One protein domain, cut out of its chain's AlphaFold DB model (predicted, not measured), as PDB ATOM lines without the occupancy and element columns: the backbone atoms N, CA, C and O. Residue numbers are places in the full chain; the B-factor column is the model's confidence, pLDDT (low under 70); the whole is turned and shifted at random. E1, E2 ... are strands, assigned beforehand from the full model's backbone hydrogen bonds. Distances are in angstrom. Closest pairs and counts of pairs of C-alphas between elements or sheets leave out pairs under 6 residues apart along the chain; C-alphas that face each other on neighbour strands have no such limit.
ATOM      1  N   LEU A  14     179.114 155.765 182.059       89.62
ATOM      2  CA  LEU A  14     177.854 156.113 182.696       89.62
ATOM      3  C   LEU A  14     177.940 155.712 184.172       89.62
ATOM      4  O   LEU A  14     178.452 154.636 184.483       89.62
ATOM      5  N   LEU A  15     177.453 156.563 185.075       91.31
ATOM      6  CA  LEU A  15     177.523 156.360 186.524       91.31
ATOM      7  C   LEU A  15     176.172 156.662 187.177       91.31
ATOM      8  O   LEU A  15     175.525 157.654 186.846       91.31
ATOM      9  N   GLY A  16     175.786 155.848 188.157       91.44
ATOM     10  CA  GLY A  16     174.612 156.075 188.999       91.44
ATOM     11  C   GLY A  16     174.852 155.572 190.419       91.44
ATOM     12  O   GLY A  16     175.671 154.684 190.634       91.44
ATOM     13  N   TYR A  17     174.166 156.148 191.405       91.94
ATOM     14  CA  TYR A  17     174.464 155.915 192.821       91.94
ATOM     15  C   TYR A  17     173.241 155.413 193.598       91.94
ATOM     16  O   TYR A  17     172.202 156.072 193.664       91.94
ATOM     17  N   LEU A  18     173.388 154.243 194.217       91.31
ATOM     18  CA  LEU A  18     172.375 153.525 194.985       91.31
ATOM     19  C   LEU A  18     172.411 154.003 196.440       91.31
ATOM     20  O   LEU A  18     173.072 153.417 197.300       91.31
ATOM     21  N   ARG A  19     171.700 155.101 196.724       86.62
ATOM     22  CA  ARG A  19     171.857 155.863 197.978       86.62
ATOM     23  C   ARG A  19     171.653 155.041 199.256       86.62
ATOM     24  O   ARG A  19     172.415 155.224 200.196       86.62
ATOM     25  N   HIS A  20     170.667 154.143 199.305       84.81
ATOM     26  CA  HIS A  20     170.411 153.312 200.494       84.81
ATOM     27  C   HIS A  20     171.489 152.243 200.752       84.81
ATOM     28  O   HIS A  20     171.496 151.624 201.817       84.81
ATOM     29  N   TRP A  21     172.347 151.953 199.768       87.62
ATOM     30  CA  TRP A  21     173.332 150.867 199.831       87.62
ATOM     31  C   TRP A  21     174.774 151.386 199.912       87.62
ATOM     32  O   TRP A  21     175.677 150.610 200.236       87.62
ATOM     33  N   ASP A  22     174.977 152.683 199.645       88.62
ATOM     34  CA  ASP A  22     176.294 153.298 199.457       88.62
ATOM     35  C   ASP A  22     177.109 152.499 198.420       88.62
ATOM     36  O   ASP A  22     178.156 151.911 198.696       88.62
ATOM     37  N   LEU A  23     176.525 152.387 197.224       91.06
ATOM     38  CA  LEU A  23     177.073 151.674 196.072       91.06
ATOM     39  C   LEU A  23     176.968 152.543 194.824       91.06
ATOM     40  O   LEU A  23     175.978 153.246 194.624       91.06
ATOM     41  N   MET A  24     177.964 152.445 193.954       92.56
ATOM     42  CA  MET A  24     177.947 153.039 192.624       92.56
ATOM     43  C   MET A  24     177.763 151.934 191.584       92.56
ATOM     44  O   MET A  24     178.439 150.911 191.628       92.56
ATOM     45  N   MET A  25     176.855 152.147 190.637       92.06
ATOM     46  CA  MET A  25     176.811 151.393 189.389       92.06
ATOM     47  C   MET A  25     177.574 152.161 188.322       92.06
ATOM     48  O   MET A  25     177.468 153.388 188.234       92.06
ATOM     49  N   ALA A  26     178.318 151.430 187.504       91.12
ATOM     50  CA  ALA A  26     179.051 151.955 186.368       91.12
ATOM     51  C   ALA A  26     178.725 151.142 185.115       91.12
ATOM     52  O   ALA A  26     178.612 149.926 185.183       91.12
ATOM     53  N   SER A  27     178.606 151.794 183.965       89.75
ATOM     54  CA  SER A  27     178.475 151.128 182.666       89.75
ATOM     55  C   SER A  27     179.404 151.793 181.665       89.75
ATOM     56  O   SER A  27     179.578 153.012 181.686       89.75
ATOM     57  N   ASN A  28     180.011 151.003 180.786       84.56
ATOM     58  CA  ASN A  28     180.803 151.508 179.674       84.56
ATOM     59  C   ASN A  28     180.095 151.134 178.376       84.56
ATOM     60  O   ASN A  28     179.852 149.954 178.133       84.56
ATOM     61  N   ARG A  29     179.830 152.117 177.510       74.38
ATOM     62  CA  ARG A  29     179.201 151.892 176.197       74.38
ATOM     63  C   ARG A  29     179.955 150.881 175.316       74.38
ATOM     64  O   ARG A  29     179.361 150.325 174.403       74.38
ATOM     65  N   LYS A  30     181.253 150.661 175.555       74.81
ATOM     66  CA  LYS A  30     182.072 149.663 174.843       74.81
ATOM     67  C   LYS A  30     182.006 148.248 175.435       74.81
ATOM     68  O   LYS A  30     182.645 147.355 174.892       74.81
ATOM     69  N   SER A  31     181.316 148.049 176.557       72.44
ATOM     70  CA  SER A  31     181.160 146.724 177.156       72.44
ATOM     71  C   SER A  31     180.033 145.964 176.463       72.44
ATOM     72  O   SER A  31     178.932 146.497 176.331       72.44
ATOM     73  N   ILE A  32     180.329 144.740 176.027       72.31
ATOM     74  CA  ILE A  32     179.406 143.850 175.304       72.31
ATOM     75  C   ILE A  32     178.938 142.658 176.153       72.31
ATOM     76  O   ILE A  32     177.857 142.133 175.910       72.31
ATOM     77  N   ASP A  33     179.712 142.286 177.180       70.38
ATOM     78  CA  ASP A  33     179.401 141.198 178.115       70.38
ATOM     79  C   ASP A  33     179.015 141.740 179.500       70.38
ATOM     80  O   ASP A  33     177.927 141.482 180.013       70.38
ATOM     81  N   GLU A  34     179.922 142.492 180.129       78.12
ATOM     82  CA  GLU A  34     179.755 143.061 181.471       78.12
ATOM     83  C   GLU A  34     179.203 144.483 181.358       78.12
ATOM     84  O   GLU A  34     179.910 145.475 181.565       78.12
ATOM     85  N   HIS A  35     177.944 144.605 180.932       81.50
ATOM     86  CA  HIS A  35     177.339 145.908 180.646       81.50
ATOM     87  C   HIS A  35     177.330 146.849 181.851       81.50
ATOM     88  O   HIS A  35     177.394 148.065 181.658       81.50
ATOM     89  N   ILE A  36     177.230 146.315 183.074       89.25
ATOM     90  CA  ILE A  36     177.078 147.094 184.306       89.25
ATOM     91  C   ILE A  36     177.900 146.474 185.441       89.25
ATOM     92  O   ILE A  36     177.701 145.323 185.820       89.25
ATOM     93  N   ALA A  37     178.789 147.281 186.011       89.56
ATOM     94  CA  ALA A  37     179.642 146.980 187.150       89.56
ATOM     95  C   ALA A  37     179.071 147.572 188.447       89.56
ATOM     96  O   ALA A  37     178.553 148.694 188.447       89.56
ATOM     97  N   LEU A  38     179.229 146.860 189.567       91.50
ATOM     98  CA  LEU A  38     178.962 147.372 190.914       91.50
ATOM     99  C   LEU A  38     180.271 147.718 191.626       91.50
ATOM    100  O   LEU A  38     181.235 146.959 191.598       91.50
ATOM    101  N   LEU A  39     180.290 148.876 192.280       91.44
ATOM    102  CA  LEU A  39     181.467 149.455 192.917       91.44
ATOM    103  C   LEU A  39     181.109 149.947 194.326       91.44
ATOM    104  O   LEU A  39     180.080 150.604 194.517       91.44
ATOM    105  N   LYS A  40     181.966 149.668 195.311       90.81
ATOM    106  CA  LYS A  40     181.833 150.155 196.693       90.81
ATOM    107  C   LYS A  40     183.126 150.804 197.177       90.81
ATOM    108  O   LYS A  40     184.208 150.393 196.776       90.81
ATOM    109  N   TRP A  41     183.032 151.778 198.076       85.75
ATOM    110  CA  TRP A  41     184.183 152.224 198.864       85.75
ATOM    111  C   TRP A  41     184.556 151.182 199.921       85.75
ATOM    112  O   TRP A  41     183.683 150.692 200.640       85.75
ATOM    113  N   SER A  42     185.844 150.864 200.058       81.12
ATOM    114  CA  SER A  42     186.290 150.050 201.186       81.12
ATOM    115  C   SER A  42     185.967 150.752 202.508       81.12
ATOM    116  O   SER A  42     186.167 151.958 202.654       81.12
ATOM    117  N   SER A  43     185.466 149.979 203.473       70.81
ATOM    118  CA  SER A  43     185.145 150.455 204.823       70.81
ATOM    119  C   SER A  43     186.280 150.204 205.825       70.81
ATOM    120  O   SER A  43     186.112 150.474 207.016       70.81
ATOM    121  N   THR A  44     187.418 149.660 205.381       71.38
ATOM    122  CA  THR A  44     188.586 149.404 206.230       71.38
ATOM    123  C   THR A  44     189.231 150.730 206.656       71.38
ATOM    124  O   THR A  44     189.672 151.502 205.806       71.38
ATOM    125  N   PRO A  45     189.331 151.033 207.967       63.69
ATOM    126  CA  PRO A  45     189.751 152.356 208.445       63.69
ATOM    127  C   PRO A  45     191.243 152.669 208.240       63.69
ATOM    128  O   PRO A  45     191.675 153.772 208.567       63.69
ATOM    129  N   ASN A  46     192.027 151.708 207.741       66.81
ATOM    130  CA  ASN A  46     193.476 151.813 207.564       66.81
ATOM    131  C   ASN A  46     193.935 151.588 206.109       66.81
ATOM    132  O   ASN A  46     195.135 151.614 205.856       66.81
ATOM    133  N   ASP A  47     193.007 151.380 205.167       61.75
ATOM    134  CA  ASP A  47     193.330 151.438 203.739       61.75
ATOM    135  C   ASP A  47     193.187 152.871 203.222       61.75
ATOM    136  O   ASP A  47     192.291 153.630 203.607       61.75
ATOM    137  N   GLU A  48     194.041 153.221 202.264       66.00
ATOM    138  CA  GLU A  48     193.740 154.292 201.321       66.00
ATOM    139  C   GLU A  48     192.374 154.035 200.660       66.00
ATOM    140  O   GLU A  48     192.016 152.883 200.407       66.00
ATOM    141  N   LYS A  49     191.581 155.094 200.417       70.31
ATOM    142  CA  LYS A  49     190.167 155.001 199.994       70.31
ATOM    143  C   LYS A  49     190.002 154.275 198.655       70.31
ATOM    144  O   LYS A  49     189.871 154.896 197.602       70.31
ATOM    145  N   THR A  50     189.978 152.954 198.722       82.44
ATOM    146  CA  THR A  50     189.994 152.061 197.572       82.44
ATOM    147  C   THR A  50     188.569 151.746 197.150       82.44
ATOM    148  O   THR A  50     187.699 151.501 197.989       82.44
ATOM    149  N   VAL A  51     188.326 151.756 195.842       85.25
ATOM    150  CA  VAL A  51     187.074 151.265 195.267       85.25
ATOM    151  C   VAL A  51     187.218 149.765 195.038       85.25
ATOM    152  O   VAL A  51     188.086 149.339 194.280       85.25
ATOM    153  N   ILE A  52     186.359 148.972 195.673       88.88
ATOM    154  CA  ILE A  52     186.240 147.537 195.422       88.88
ATOM    155  C   ILE A  52     185.157 147.277 194.372       88.88
ATOM    156  O   ILE A  52     184.100 147.914 194.378       88.88
ATOM    157  N   TYR A  53     185.425 146.331 193.477       88.19
ATOM    158  CA  TYR A  53     184.423 145.761 192.581       88.19
ATOM    159  C   TYR A  53     183.587 144.730 193.342       88.19
ATOM    160  O   TYR A  53     184.126 143.974 194.151       88.19
ATOM    161  N   LEU A  54     182.275 144.720 193.110       88.31
ATOM    162  CA  LEU A  54     181.359 143.740 193.686       88.31
ATOM    163  C   LEU A  54     180.799 142.841 192.588       88.31
ATOM    164  O   LEU A  54     180.140 143.311 191.662       88.31
ATOM    165  N   GLU A  55     181.014 141.541 192.745       86.12
ATOM    166  CA  GLU A  55     180.414 140.515 191.898       86.12
ATOM    167  C   GLU A  55     179.032 140.108 192.427       86.12
ATOM    168  O   GLU A  55     178.776 140.092 193.636       86.12
ATOM    169  N   MET A  56     178.129 139.757 191.510       85.75
ATOM    170  CA  MET A  56     176.864 139.117 191.868       85.75
ATOM    171  C   MET A  56     177.118 137.667 192.289       85.75
ATOM    172  O   MET A  56     177.903 136.965 191.658       85.75
ATOM    173  N   LEU A  57     176.401 137.192 193.314       83.06
ATOM    174  CA  LEU A  57     176.549 135.826 193.841       83.06
ATOM    175  C   LEU A  57     176.305 134.736 192.780       83.06
ATOM    176  O   LEU A  57     176.899 133.662 192.841       83.06
ATOM    177  N   GLU A  58     175.421 135.006 191.819       84.62
ATOM    178  CA  GLU A  58     175.130 134.126 190.692       84.62
ATOM    179  C   GLU A  58     174.950 134.957 189.418       84.62
ATOM    180  O   GLU A  58     174.284 135.992 189.437       84.62
ATOM    181  N   ASP A  59     175.466 134.466 188.288       84.31
ATOM    182  CA  ASP A  59     175.441 135.184 187.003       84.31
ATOM    183  C   ASP A  59     174.019 135.496 186.495       84.31
ATOM    184  O   ASP A  59     173.797 136.502 185.829       84.31
ATOM    185  N   LYS A  60     173.021 134.693 186.898       86.12
ATOM    186  CA  LYS A  60     171.592 134.935 186.615       86.12
ATOM    187  C   LYS A  60     171.056 136.251 187.214       86.12
ATOM    188  O   LYS A  60     169.962 136.674 186.856       86.12
ATOM    189  N   TYR A  61     171.790 136.854 188.154       87.00
ATOM    190  CA  TYR A  61     171.475 138.142 188.781       87.00
ATOM    191  C   TYR A  61     172.306 139.308 188.234       87.00
ATOM    192  O   TYR A  61     172.032 140.456 188.585       87.00
ATOM    193  N   SER A  62     173.282 139.046 187.362       86.88
ATOM    194  CA  SER A  62     174.044 140.082 186.665       86.88
ATOM    195  C   SER A  62     173.143 140.803 185.651       86.88
ATOM    196  O   SER A  62     172.619 140.152 184.743       86.88
ATOM    197  N   PRO A  63     172.944 142.131 185.749       87.88
ATOM    198  CA  PRO A  63     172.166 142.870 184.762       87.88
ATOM    199  C   PRO A  63     172.935 142.955 183.435       87.88
ATOM    200  O   PRO A  63     173.917 143.687 183.307       87.88
ATOM    201  N   ARG A  64     172.465 142.192 182.447       87.69
ATOM    202  CA  ARG A  64     172.965 142.146 181.065       87.69
ATOM    203  C   ARG A  64     171.860 142.604 180.117       87.69
ATOM    204  O   ARG A  64     170.688 142.328 180.392       87.69
ATOM    205  N   ILE A  65     172.210 143.301 179.036       89.00
ATOM    206  CA  ILE A  65     171.266 143.614 177.951       89.00
ATOM    207  C   ILE A  65     171.402 142.582 176.830       89.00
ATOM    208  O   ILE A  65     172.508 142.145 176.517       89.00
ATOM    209  N   ASP A  66     170.275 142.191 176.240       89.56
ATOM    210  CA  ASP A  66     170.243 141.211 175.153       89.56
ATOM    211  C   ASP A  66     170.908 141.747 173.878       89.56
ATOM    212  O   ASP A  66     170.961 142.960 173.647       89.56
ATOM    213  N   LEU A  67     171.366 140.830 173.019       90.19
ATOM    214  CA  LEU A  67     171.813 141.145 171.660       90.19
ATOM    215  C   LEU A  67     170.716 141.878 170.874       90.19
ATOM    216  O   LEU A  67     169.520 141.681 171.093       90.19
ATOM    217  N   GLN A  68     171.133 142.701 169.914       90.38
ATOM    218  CA  GLN A  68     170.214 143.356 168.986       90.38
ATOM    219  C   GLN A  68     169.464 142.321 168.128       90.38
ATOM    220  O   GLN A  68     169.937 141.208 167.903       90.38
ATOM    221  N   GLU A  69     168.336 142.716 167.531       90.56
ATOM    222  CA  GLU A  69     167.527 141.852 166.642       90.56
ATOM    223  C   GLU A  69     168.284 141.323 165.409       90.56
ATOM    224  O   GLU A  69     167.903 140.315 164.818       90.56
ATOM    225  N   ASN A  70     169.375 141.990 165.026       90.44
ATOM    226  CA  ASN A  70     170.283 141.576 163.952       90.44
ATOM    227  C   ASN A  70     171.366 140.566 164.406       90.44
ATOM    228  O   ASN A  70     172.165 140.135 163.580       90.44
ATOM    229  N   GLY A  71     171.396 140.195 165.692       89.31
ATOM    230  CA  GLY A  71     172.374 139.287 166.298       89.31
ATOM    231  C   GLY A  71     173.692 139.933 166.740       89.31
ATOM    232  O   GLY A  71     174.550 139.220 167.255       89.31
ATOM    233  N   ASN A  72     173.872 141.245 166.556       88.00
ATOM    234  CA  ASN A  72     175.072 141.965 166.989       88.00
ATOM    235  C   ASN A  72     175.004 142.373 168.468       88.00
ATOM    236  O   ASN A  72     173.923 142.524 169.046       88.00
ATOM    237  N   ASP A  73     176.176 142.656 169.038       87.00
ATOM    238  CA  ASP A  73     176.321 143.187 170.391       87.00
ATOM    239  C   ASP A  73     175.499 144.463 170.600       87.00
ATOM    240  O   ASP A  73     175.437 145.359 169.750       87.00
ATOM    241  N   ASN A  74     174.867 144.558 171.764       87.94
ATOM    242  CA  ASN A  74     174.075 145.712 172.163       87.94
ATOM    243  C   ASN A  74     174.850 146.549 173.183       87.94
ATOM    244  O   ASN A  74     175.683 146.036 173.931       87.94
ATOM    245  N   VAL A  75     174.572 147.852 173.216       87.62
ATOM    246  CA  VAL A  75     175.299 148.819 174.049       87.62
ATOM    247  C   VAL A  75     174.333 149.639 174.892       87.62
ATOM    248  O   VAL A  75     173.240 149.968 174.435       87.62
ATOM    249  N   ILE A  76     174.738 150.026 176.100       89.50
ATOM    250  CA  ILE A  76     173.979 150.991 176.905       89.50
ATOM    251  C   ILE A  76     174.344 152.408 176.436       89.50
ATOM    252  O   ILE A  76     175.515 152.789 176.412       89.50
ATOM    253  N   LEU A  77     173.335 153.190 176.041       89.81
ATOM    254  CA  LEU A  77     173.474 154.602 175.658       89.81
ATOM    255  C   LEU A  77     173.275 155.557 176.838       89.81
ATOM    256  O   LEU A  77     173.798 156.669 176.831       89.81
ATOM    257  N   GLY A  78     172.513 155.127 177.839       89.12
ATOM    258  CA  GLY A  78     172.255 155.867 179.065       89.12
ATOM    259  C   GLY A  78     171.591 154.960 180.091       89.12
ATOM    260  O   GLY A  78     170.874 154.030 179.720       89.12
ATOM    261  N   PHE A  79     171.808 155.230 181.376       91.38
ATOM    262  CA  PHE A  79     171.020 154.602 182.431       91.38
ATOM    263  C   PHE A  79     170.675 155.591 183.546       91.38
ATOM    264  O   PHE A  79     171.374 156.582 183.754       91.38
ATOM    265  N   GLY A  80     169.575 155.319 184.245       92.00
ATOM    266  CA  GLY A  80     169.096 156.068 185.401       92.00
ATOM    267  C   GLY A  80     168.889 155.151 186.601       92.00
ATOM    268  O   GLY A  80     168.613 153.962 186.441       92.00
ATOM    269  N   VAL A  81     169.031 155.705 187.805       93.19
ATOM    270  CA  VAL A  81     168.850 154.985 189.072       93.19
ATOM    271  C   VAL A  81     167.844 155.740 189.923       93.19
ATOM    272  O   VAL A  81     168.043 156.918 190.215       93.19
ATOM    273  N   GLU A  82     166.788 155.055 190.343       91.12
ATOM    274  CA  GLU A  82     165.729 155.612 191.180       91.12
ATOM    275  C   GLU A  82     165.626 154.829 192.495       91.12
ATOM    276  O   GLU A  82     165.700 153.601 192.508       91.12
ATOM    277  N   ASN A  83     165.474 155.534 193.621       87.81
ATOM    278  CA  ASN A  83     165.186 154.891 194.905       87.81
ATOM    279  C   ASN A  83     163.683 154.603 194.963       87.81
ATOM    280  O   ASN A  83     162.886 155.522 194.782       87.81
ATOM    281  N   VAL A  84     163.293 153.371 195.280       82.81
ATOM    282  CA  VAL A  84     161.880 152.988 195.399       82.81
ATOM    283  C   VAL A  84     161.618 152.255 196.706       82.81
ATOM    284  O   VAL A  84     162.512 151.659 197.297       82.81
ATOM    285  N   SER A  85     160.362 152.273 197.142       75.69
ATOM    286  CA  SER A  85     159.855 151.346 198.150       75.69
ATOM    287  C   SER A  85     158.658 150.636 197.537       75.69
ATOM    288  O   SER A  85     157.545 151.164 197.523       75.69
ATOM    289  N   LEU A  86     158.907 149.480 196.917       73.50
ATOM    290  CA  LEU A  86     157.848 148.691 196.297       73.50
ATOM    291  C   LEU A  86     157.227 147.767 197.344       73.50
ATOM    292  O   LEU A  86     157.899 146.913 197.915       73.50
ATOM    293  N   PHE A  87     155.917 147.908 197.555       67.38
ATOM    294  CA  PHE A  87     155.140 146.973 198.379       67.38
ATOM    295  C   PHE A  87     155.129 145.554 197.792       67.38
ATOM    296  O   PHE A  87     155.006 144.578 198.528       67.38
ATOM    297  N   GLN A  88     155.271 145.441 196.467       82.38
ATOM    298  CA  GLN A  88     155.427 144.165 195.787       82.38
ATOM    299  C   GLN A  88     156.852 143.650 195.992       82.38
ATOM    300  O   GLN A  88     157.808 144.171 195.415       82.38
ATOM    301  N   LYS A  89     156.979 142.600 196.800       86.88
ATOM    302  CA  LYS A  89     158.225 141.852 196.945       86.88
ATOM    303  C   LYS A  89     158.435 140.901 195.759       86.88
ATOM    304  O   LYS A  89     157.479 140.527 195.072       86.88
ATOM    305  N   ILE A  90     159.688 140.506 195.556       86.94
ATOM    306  CA  ILE A  90     160.144 139.546 194.545       86.94
ATOM    307  C   ILE A  90     160.784 138.328 195.227       86.94
ATOM    308  O   ILE A  90     161.364 138.452 196.304       86.94
ATOM    309  N   THR A  91     160.711 137.155 194.600       89.00
ATOM    310  CA  THR A  91     161.357 135.935 195.112       89.00
ATOM    311  C   THR A  91     162.729 135.758 194.467       89.00
ATOM    312  O   THR A  91     162.829 135.643 193.246       89.00
ATOM    313  N   ALA A  92     163.783 135.686 195.279       85.38
ATOM    314  CA  ALA A  92     165.120 135.278 194.858       85.38
ATOM    315  C   ALA A  92     165.403 133.829 195.292       85.38
ATOM    316  O   ALA A  92     164.965 133.397 196.356       85.38
ATOM    317  N   VAL A  93     166.155 133.089 194.477       85.88
ATOM    318  CA  VAL A  93     166.657 131.742 194.772       85.88
ATOM    319  C   VAL A  93     168.129 131.883 195.131       85.88
ATOM    320  O   VAL A  93     168.931 132.229 194.263       85.88
ATOM    321  N   VAL A  94     168.465 131.638 196.393       77.94
ATOM    322  CA  VAL A  94     169.799 131.841 196.965       77.94
ATOM    323  C   VAL A  94     170.330 130.476 197.384       77.94
ATOM    324  O   VAL A  94     169.970 129.949 198.437       77.94
ATOM    325  N   GLY A  95     171.124 129.851 196.514       78.75
ATOM    326  CA  GLY A  95     171.471 128.439 196.674       78.75
ATOM    327  C   GLY A  95     170.207 127.555 196.670       78.75
ATOM    328  O   GLY A  95     169.447 127.616 195.702       78.75
ATOM    329  N   PRO A  96     169.958 126.726 197.704       78.44
ATOM    330  CA  PRO A  96     168.772 125.870 197.771       78.44
ATOM    331  C   PRO A  96     167.502 126.583 198.275       78.44
ATOM    332  O   PRO A  96     166.420 126.004 198.196       78.44
ATOM    333  N   GLU A  97     167.607 127.802 198.815       85.56
ATOM    334  CA  GLU A  97     166.496 128.489 199.488       85.56
ATOM    335  C   GLU A  97     165.805 129.526 198.592       85.56
ATOM    336  O   GLU A  97     166.429 130.163 197.743       85.56
ATOM    337  N   GLN A  98     164.504 129.735 198.814       87.88
ATOM    338  CA  GLN A  98     163.755 130.850 198.232       87.88
ATOM    339  C   GLN A  98     163.534 131.932 199.289       87.88
ATOM    340  O   GLN A  98     162.933 131.666 200.329       87.88
ATOM    341  N   LYS A  99     163.984 133.158 199.008       88.06
ATOM    342  CA  LYS A  99     163.818 134.323 199.881       88.06
ATOM    343  C   LYS A  99     162.960 135.382 199.203       88.06
ATOM    344  O   LYS A  99     163.242 135.809 198.086       88.06
ATOM    345  N   GLU A 100     161.927 135.828 199.903       90.19
ATOM    346  CA  GLU A 100     161.089 136.948 199.484       90.19
ATOM    347  C   GLU A 100     161.758 138.271 199.912       90.19
ATOM    348  O   GLU A 100     161.990 138.496 201.100       90.19
ATOM    349  N   ILE A 101     162.100 139.137 198.954       88.88
ATOM    350  CA  ILE A 101     162.859 140.381 199.175       88.88
ATOM    351  C   ILE A 101     162.159 141.586 198.537       88.88
ATOM    352  O   ILE A 101     161.556 141.484 197.470       88.88
ATOM    353  N   ALA A 102     162.223 142.747 199.191       88.94
ATOM    354  CA  ALA A 102     161.647 143.990 198.675       88.94
ATOM    355  C   ALA A 102     162.683 144.765 197.834       88.94
ATOM    356  O   ALA A 102     163.776 145.039 198.341       88.94
ATOM    357  N   PRO A 103     162.373 145.155 196.582       91.44
ATOM    358  CA  PRO A 103     163.219 146.066 195.817       91.44
ATOM    359  C   PRO A 103     163.330 147.441 196.487       91.44
ATOM    360  O   PRO A 103     162.326 148.015 196.911       91.44
ATOM    361  N   GLN A 104     164.555 147.967 196.556       90.69
ATOM    362  CA  GLN A 104     164.875 149.278 197.145       90.69
ATOM    363  C   GLN A 104     165.339 150.299 196.091       90.69
ATOM    364  O   GLN A 104     165.360 151.504 196.358       90.69
ATOM    365  N   HIS A 105     165.679 149.832 194.885       91.88
ATOM    366  CA  HIS A 105     166.034 150.676 193.746       91.88
ATOM    367  C   HIS A 105     165.502 150.099 192.433       91.88
ATOM    368  O   HIS A 105     165.287 148.892 192.307       91.88
ATOM    369  N   ILE A 106     165.331 150.972 191.445       92.56
ATOM    370  CA  ILE A 106     165.129 150.613 190.043       92.56
ATOM    371  C   ILE A 106     166.309 151.149 189.239       92.56
ATOM    372  O   ILE A 106     166.749 152.283 189.433       92.56
ATOM    373  N   LEU A 107     166.799 150.324 188.322       93.38
ATOM    374  CA  LEU A 107     167.761 150.692 187.296       93.38
ATOM    375  C   LEU A 107     167.053 150.663 185.939       93.38
ATOM    376  O   LEU A 107     166.470 149.647 185.566       93.38
ATOM    377  N   LEU A 108     167.113 151.776 185.211       94.50
ATOM    378  CA  LEU A 108     166.547 151.916 183.873       94.50
ATOM    379  C   LEU A 108     167.685 152.068 182.865       94.50
ATOM    380  O   LEU A 108     168.453 153.018 182.983       94.50
ATOM    381  N   CYS A 109     167.783 151.185 181.874       93.56
ATOM    382  CA  CYS A 109     168.841 151.177 180.860       93.56
ATOM    383  C   CYS A 109     168.257 151.396 179.461       93.56
ATOM    384  O   CYS A 109     167.401 150.630 179.023       93.56
ATOM    385  N   LEU A 110     168.743 152.410 178.743       93.19
ATOM    386  CA  LEU A 110     168.423 152.654 177.336       93.19
ATOM    387  C   LEU A 110     169.479 151.990 176.443       93.19
ATOM    388  O   LEU A 110     170.662 152.333 176.525       93.19
ATOM    389  N   THR A 111     169.056 151.056 175.593       91.88
ATOM    390  CA  THR A 111     169.934 150.299 174.685       91.88
ATOM    391  C   THR A 111     170.214 151.045 173.373       91.88
ATOM    392  O   THR A 111     169.551 152.030 173.040       91.88
ATOM    393  N   GLY A 112     171.196 150.570 172.597       87.81
ATOM    394  CA  GLY A 112     171.613 151.142 171.308       87.81
ATOM    395  C   GLY A 112     170.512 151.181 170.244       87.81
ATOM    396  O   GLY A 112     170.465 152.090 169.420       87.81
ATOM    397  N   GLU A 113     169.607 150.213 170.311       90.19
ATOM    398  CA  GLU A 113     168.397 150.054 169.491       90.19
ATOM    399  C   GLU A 113     167.181 150.850 170.021       90.19
ATOM    400  O   GLU A 113     166.104 150.796 169.435       90.19
ATOM    401  N   GLY A 114     167.328 151.586 171.131       90.50
ATOM    402  CA  GLY A 114     166.271 152.420 171.711       90.50
ATOM    403  C   GLY A 114     165.265 151.690 172.609       90.50
ATOM    404  O   GLY A 114     164.228 152.268 172.939       90.50
ATOM    405  N   LYS A 115     165.543 150.450 173.035       93.50
ATOM    406  CA  LYS A 115     164.709 149.734 174.016       93.50
ATOM    407  C   LYS A 115     165.057 150.180 175.437       93.50
ATOM    408  O   LYS A 115     166.217 150.438 175.757       93.50
ATOM    409  N   LEU A 116     164.041 150.261 176.293       94.62
ATOM    410  CA  LEU A 116     164.194 150.555 177.716       94.62
ATOM    411  C   LEU A 116     164.091 149.252 178.516       94.62
ATOM    412  O   LEU A 116     163.022 148.647 178.577       94.62
ATOM    413  N   VAL A 117     165.194 148.839 179.135       93.50
ATOM    414  CA  VAL A 117     165.258 147.677 180.032       93.50
ATOM    415  C   VAL A 117     165.185 148.166 181.477       93.50
ATOM    416  O   VAL A 117     165.818 149.160 181.830       93.50
ATOM    417  N   ILE A 118     164.395 147.492 182.314       93.56
ATOM    418  CA  ILE A 118     164.153 147.881 183.710       93.56
ATOM    419  C   ILE A 118     164.544 146.718 184.622       93.56
ATOM    420  O   ILE A 118     163.984 145.629 184.509       93.56
ATOM    421  N   TYR A 119     165.462 146.966 185.557       92.44
ATOM    422  CA  TYR A 119     165.876 146.004 186.578       92.44
ATOM    423  C   TYR A 119     165.402 146.462 187.958       92.44
ATOM    424  O   TYR A 119     165.660 147.594 188.378       92.44
ATOM    425  N   TYR A 120     164.747 145.560 188.689       91.94
ATOM    426  CA  TYR A 120     164.434 145.745 190.104       91.94
ATOM    427  C   TYR A 120     165.621 145.293 190.948       91.94
ATOM    428  O   TYR A 120     166.019 144.131 190.894       91.94
ATOM    429  N   LEU A 121     166.172 146.204 191.742       91.31
ATOM    430  CA  LEU A 121     167.332 145.937 192.577       91.31
ATOM    431  C   LEU A 121     166.881 145.728 194.027       91.31
ATOM    432  O   LEU A 121     166.321 146.620 194.672       91.31
ATOM    433  N   ALA A 122     167.159 144.536 194.549       90.12
ATOM    434  CA  ALA A 122     166.939 144.150 195.939       90.12
ATOM    435  C   ALA A 122     168.231 143.562 196.531       90.12
ATOM    436  O   ALA A 122     169.021 142.953 195.811       90.12
TER     437      ALA A 122
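AT A GLANCE: This is residues 14 to 122 of the 291 residues of an uncharacterized protein of Arundo donax (UniProt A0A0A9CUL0). Two small twisted sheets, E1 E2 E3 E4 and E5 E8 E9, sit partly face to face as a loose sandwich, with their edge strands E1 and E5 side by side and the long link of residues 55 to 75 passing over the open side between E4 and E9. A separate hairpin, E6 and E7, lies away from both sheets. The printed part has 109 residues, with no named helix and nine named strands, E1 to E9 in order along the chain; the class is all strand, though under half of the residues, 51, are in named elements. Each sheet is antiparallel, in the orders E1 - E2 - E3 - E4, E5 - E8 - E9 and E6 - E7. The whole is only just compact, close to loose, with a radius of gyration of the C-alphas of 15.2 A, and spans 48 by 36 by 27 A.

HOW THE PARTS SIT: E1, residues 14 to 18, E2, 23 to 28, E3, 37 to 41, and E4, 51 to 54, form a meander, each strand the antiparallel neighbour of the one before. N 16 and O 25 are 3.0 A apart, N 26 and O 37 2.9 A, and N 52 and O 40 2.8 A, each within hydrogen-bond range. This sheet is strongly twisted. It makes a sandwich, two sheets face to face, with the sheet of E5, 76 to 83, E8, 105 to 111, and E9, 116 to 121; their best planes are 36 degrees apart. The closest C-alphas of E1 and E5 are those of Gly 16 and Val 81, 5.9 A apart. N 80 and O 108 are 2.9 A apart, and N 109 and O 117 2.8 A, within hydrogen-bond range. E6, 90 to 94, and E7, 97 to 101, form a hairpin apart from the other strands; N 92 and O 99, 2.9 A apart, are within hydrogen-bond range.

IN THESE COORDINATES: E1 begins at C-alpha 14, (177.854, 156.113, 182.696), and is 13.7 A long; E2 is 16.8 A and E3 13.6 A. E5, the longest strand with 8 residues, measures 20.4 A and begins at C-alpha 76, (173.979, 150.991, 176.905). E8 is 19.5 A long. E9, 15.9 A, ends at C-alpha 121, (167.332, 145.937, 192.577).

THE WHOLE: The two C-alphas farthest apart are those of Asn 46 and Asn 70, 50.4 A. The printed part has no cut. The link from E4 to E5 is long, 21 residues. The mean pLDDT of the printed part is 86.0; residues 45 to 48 and residue 87 are under 70.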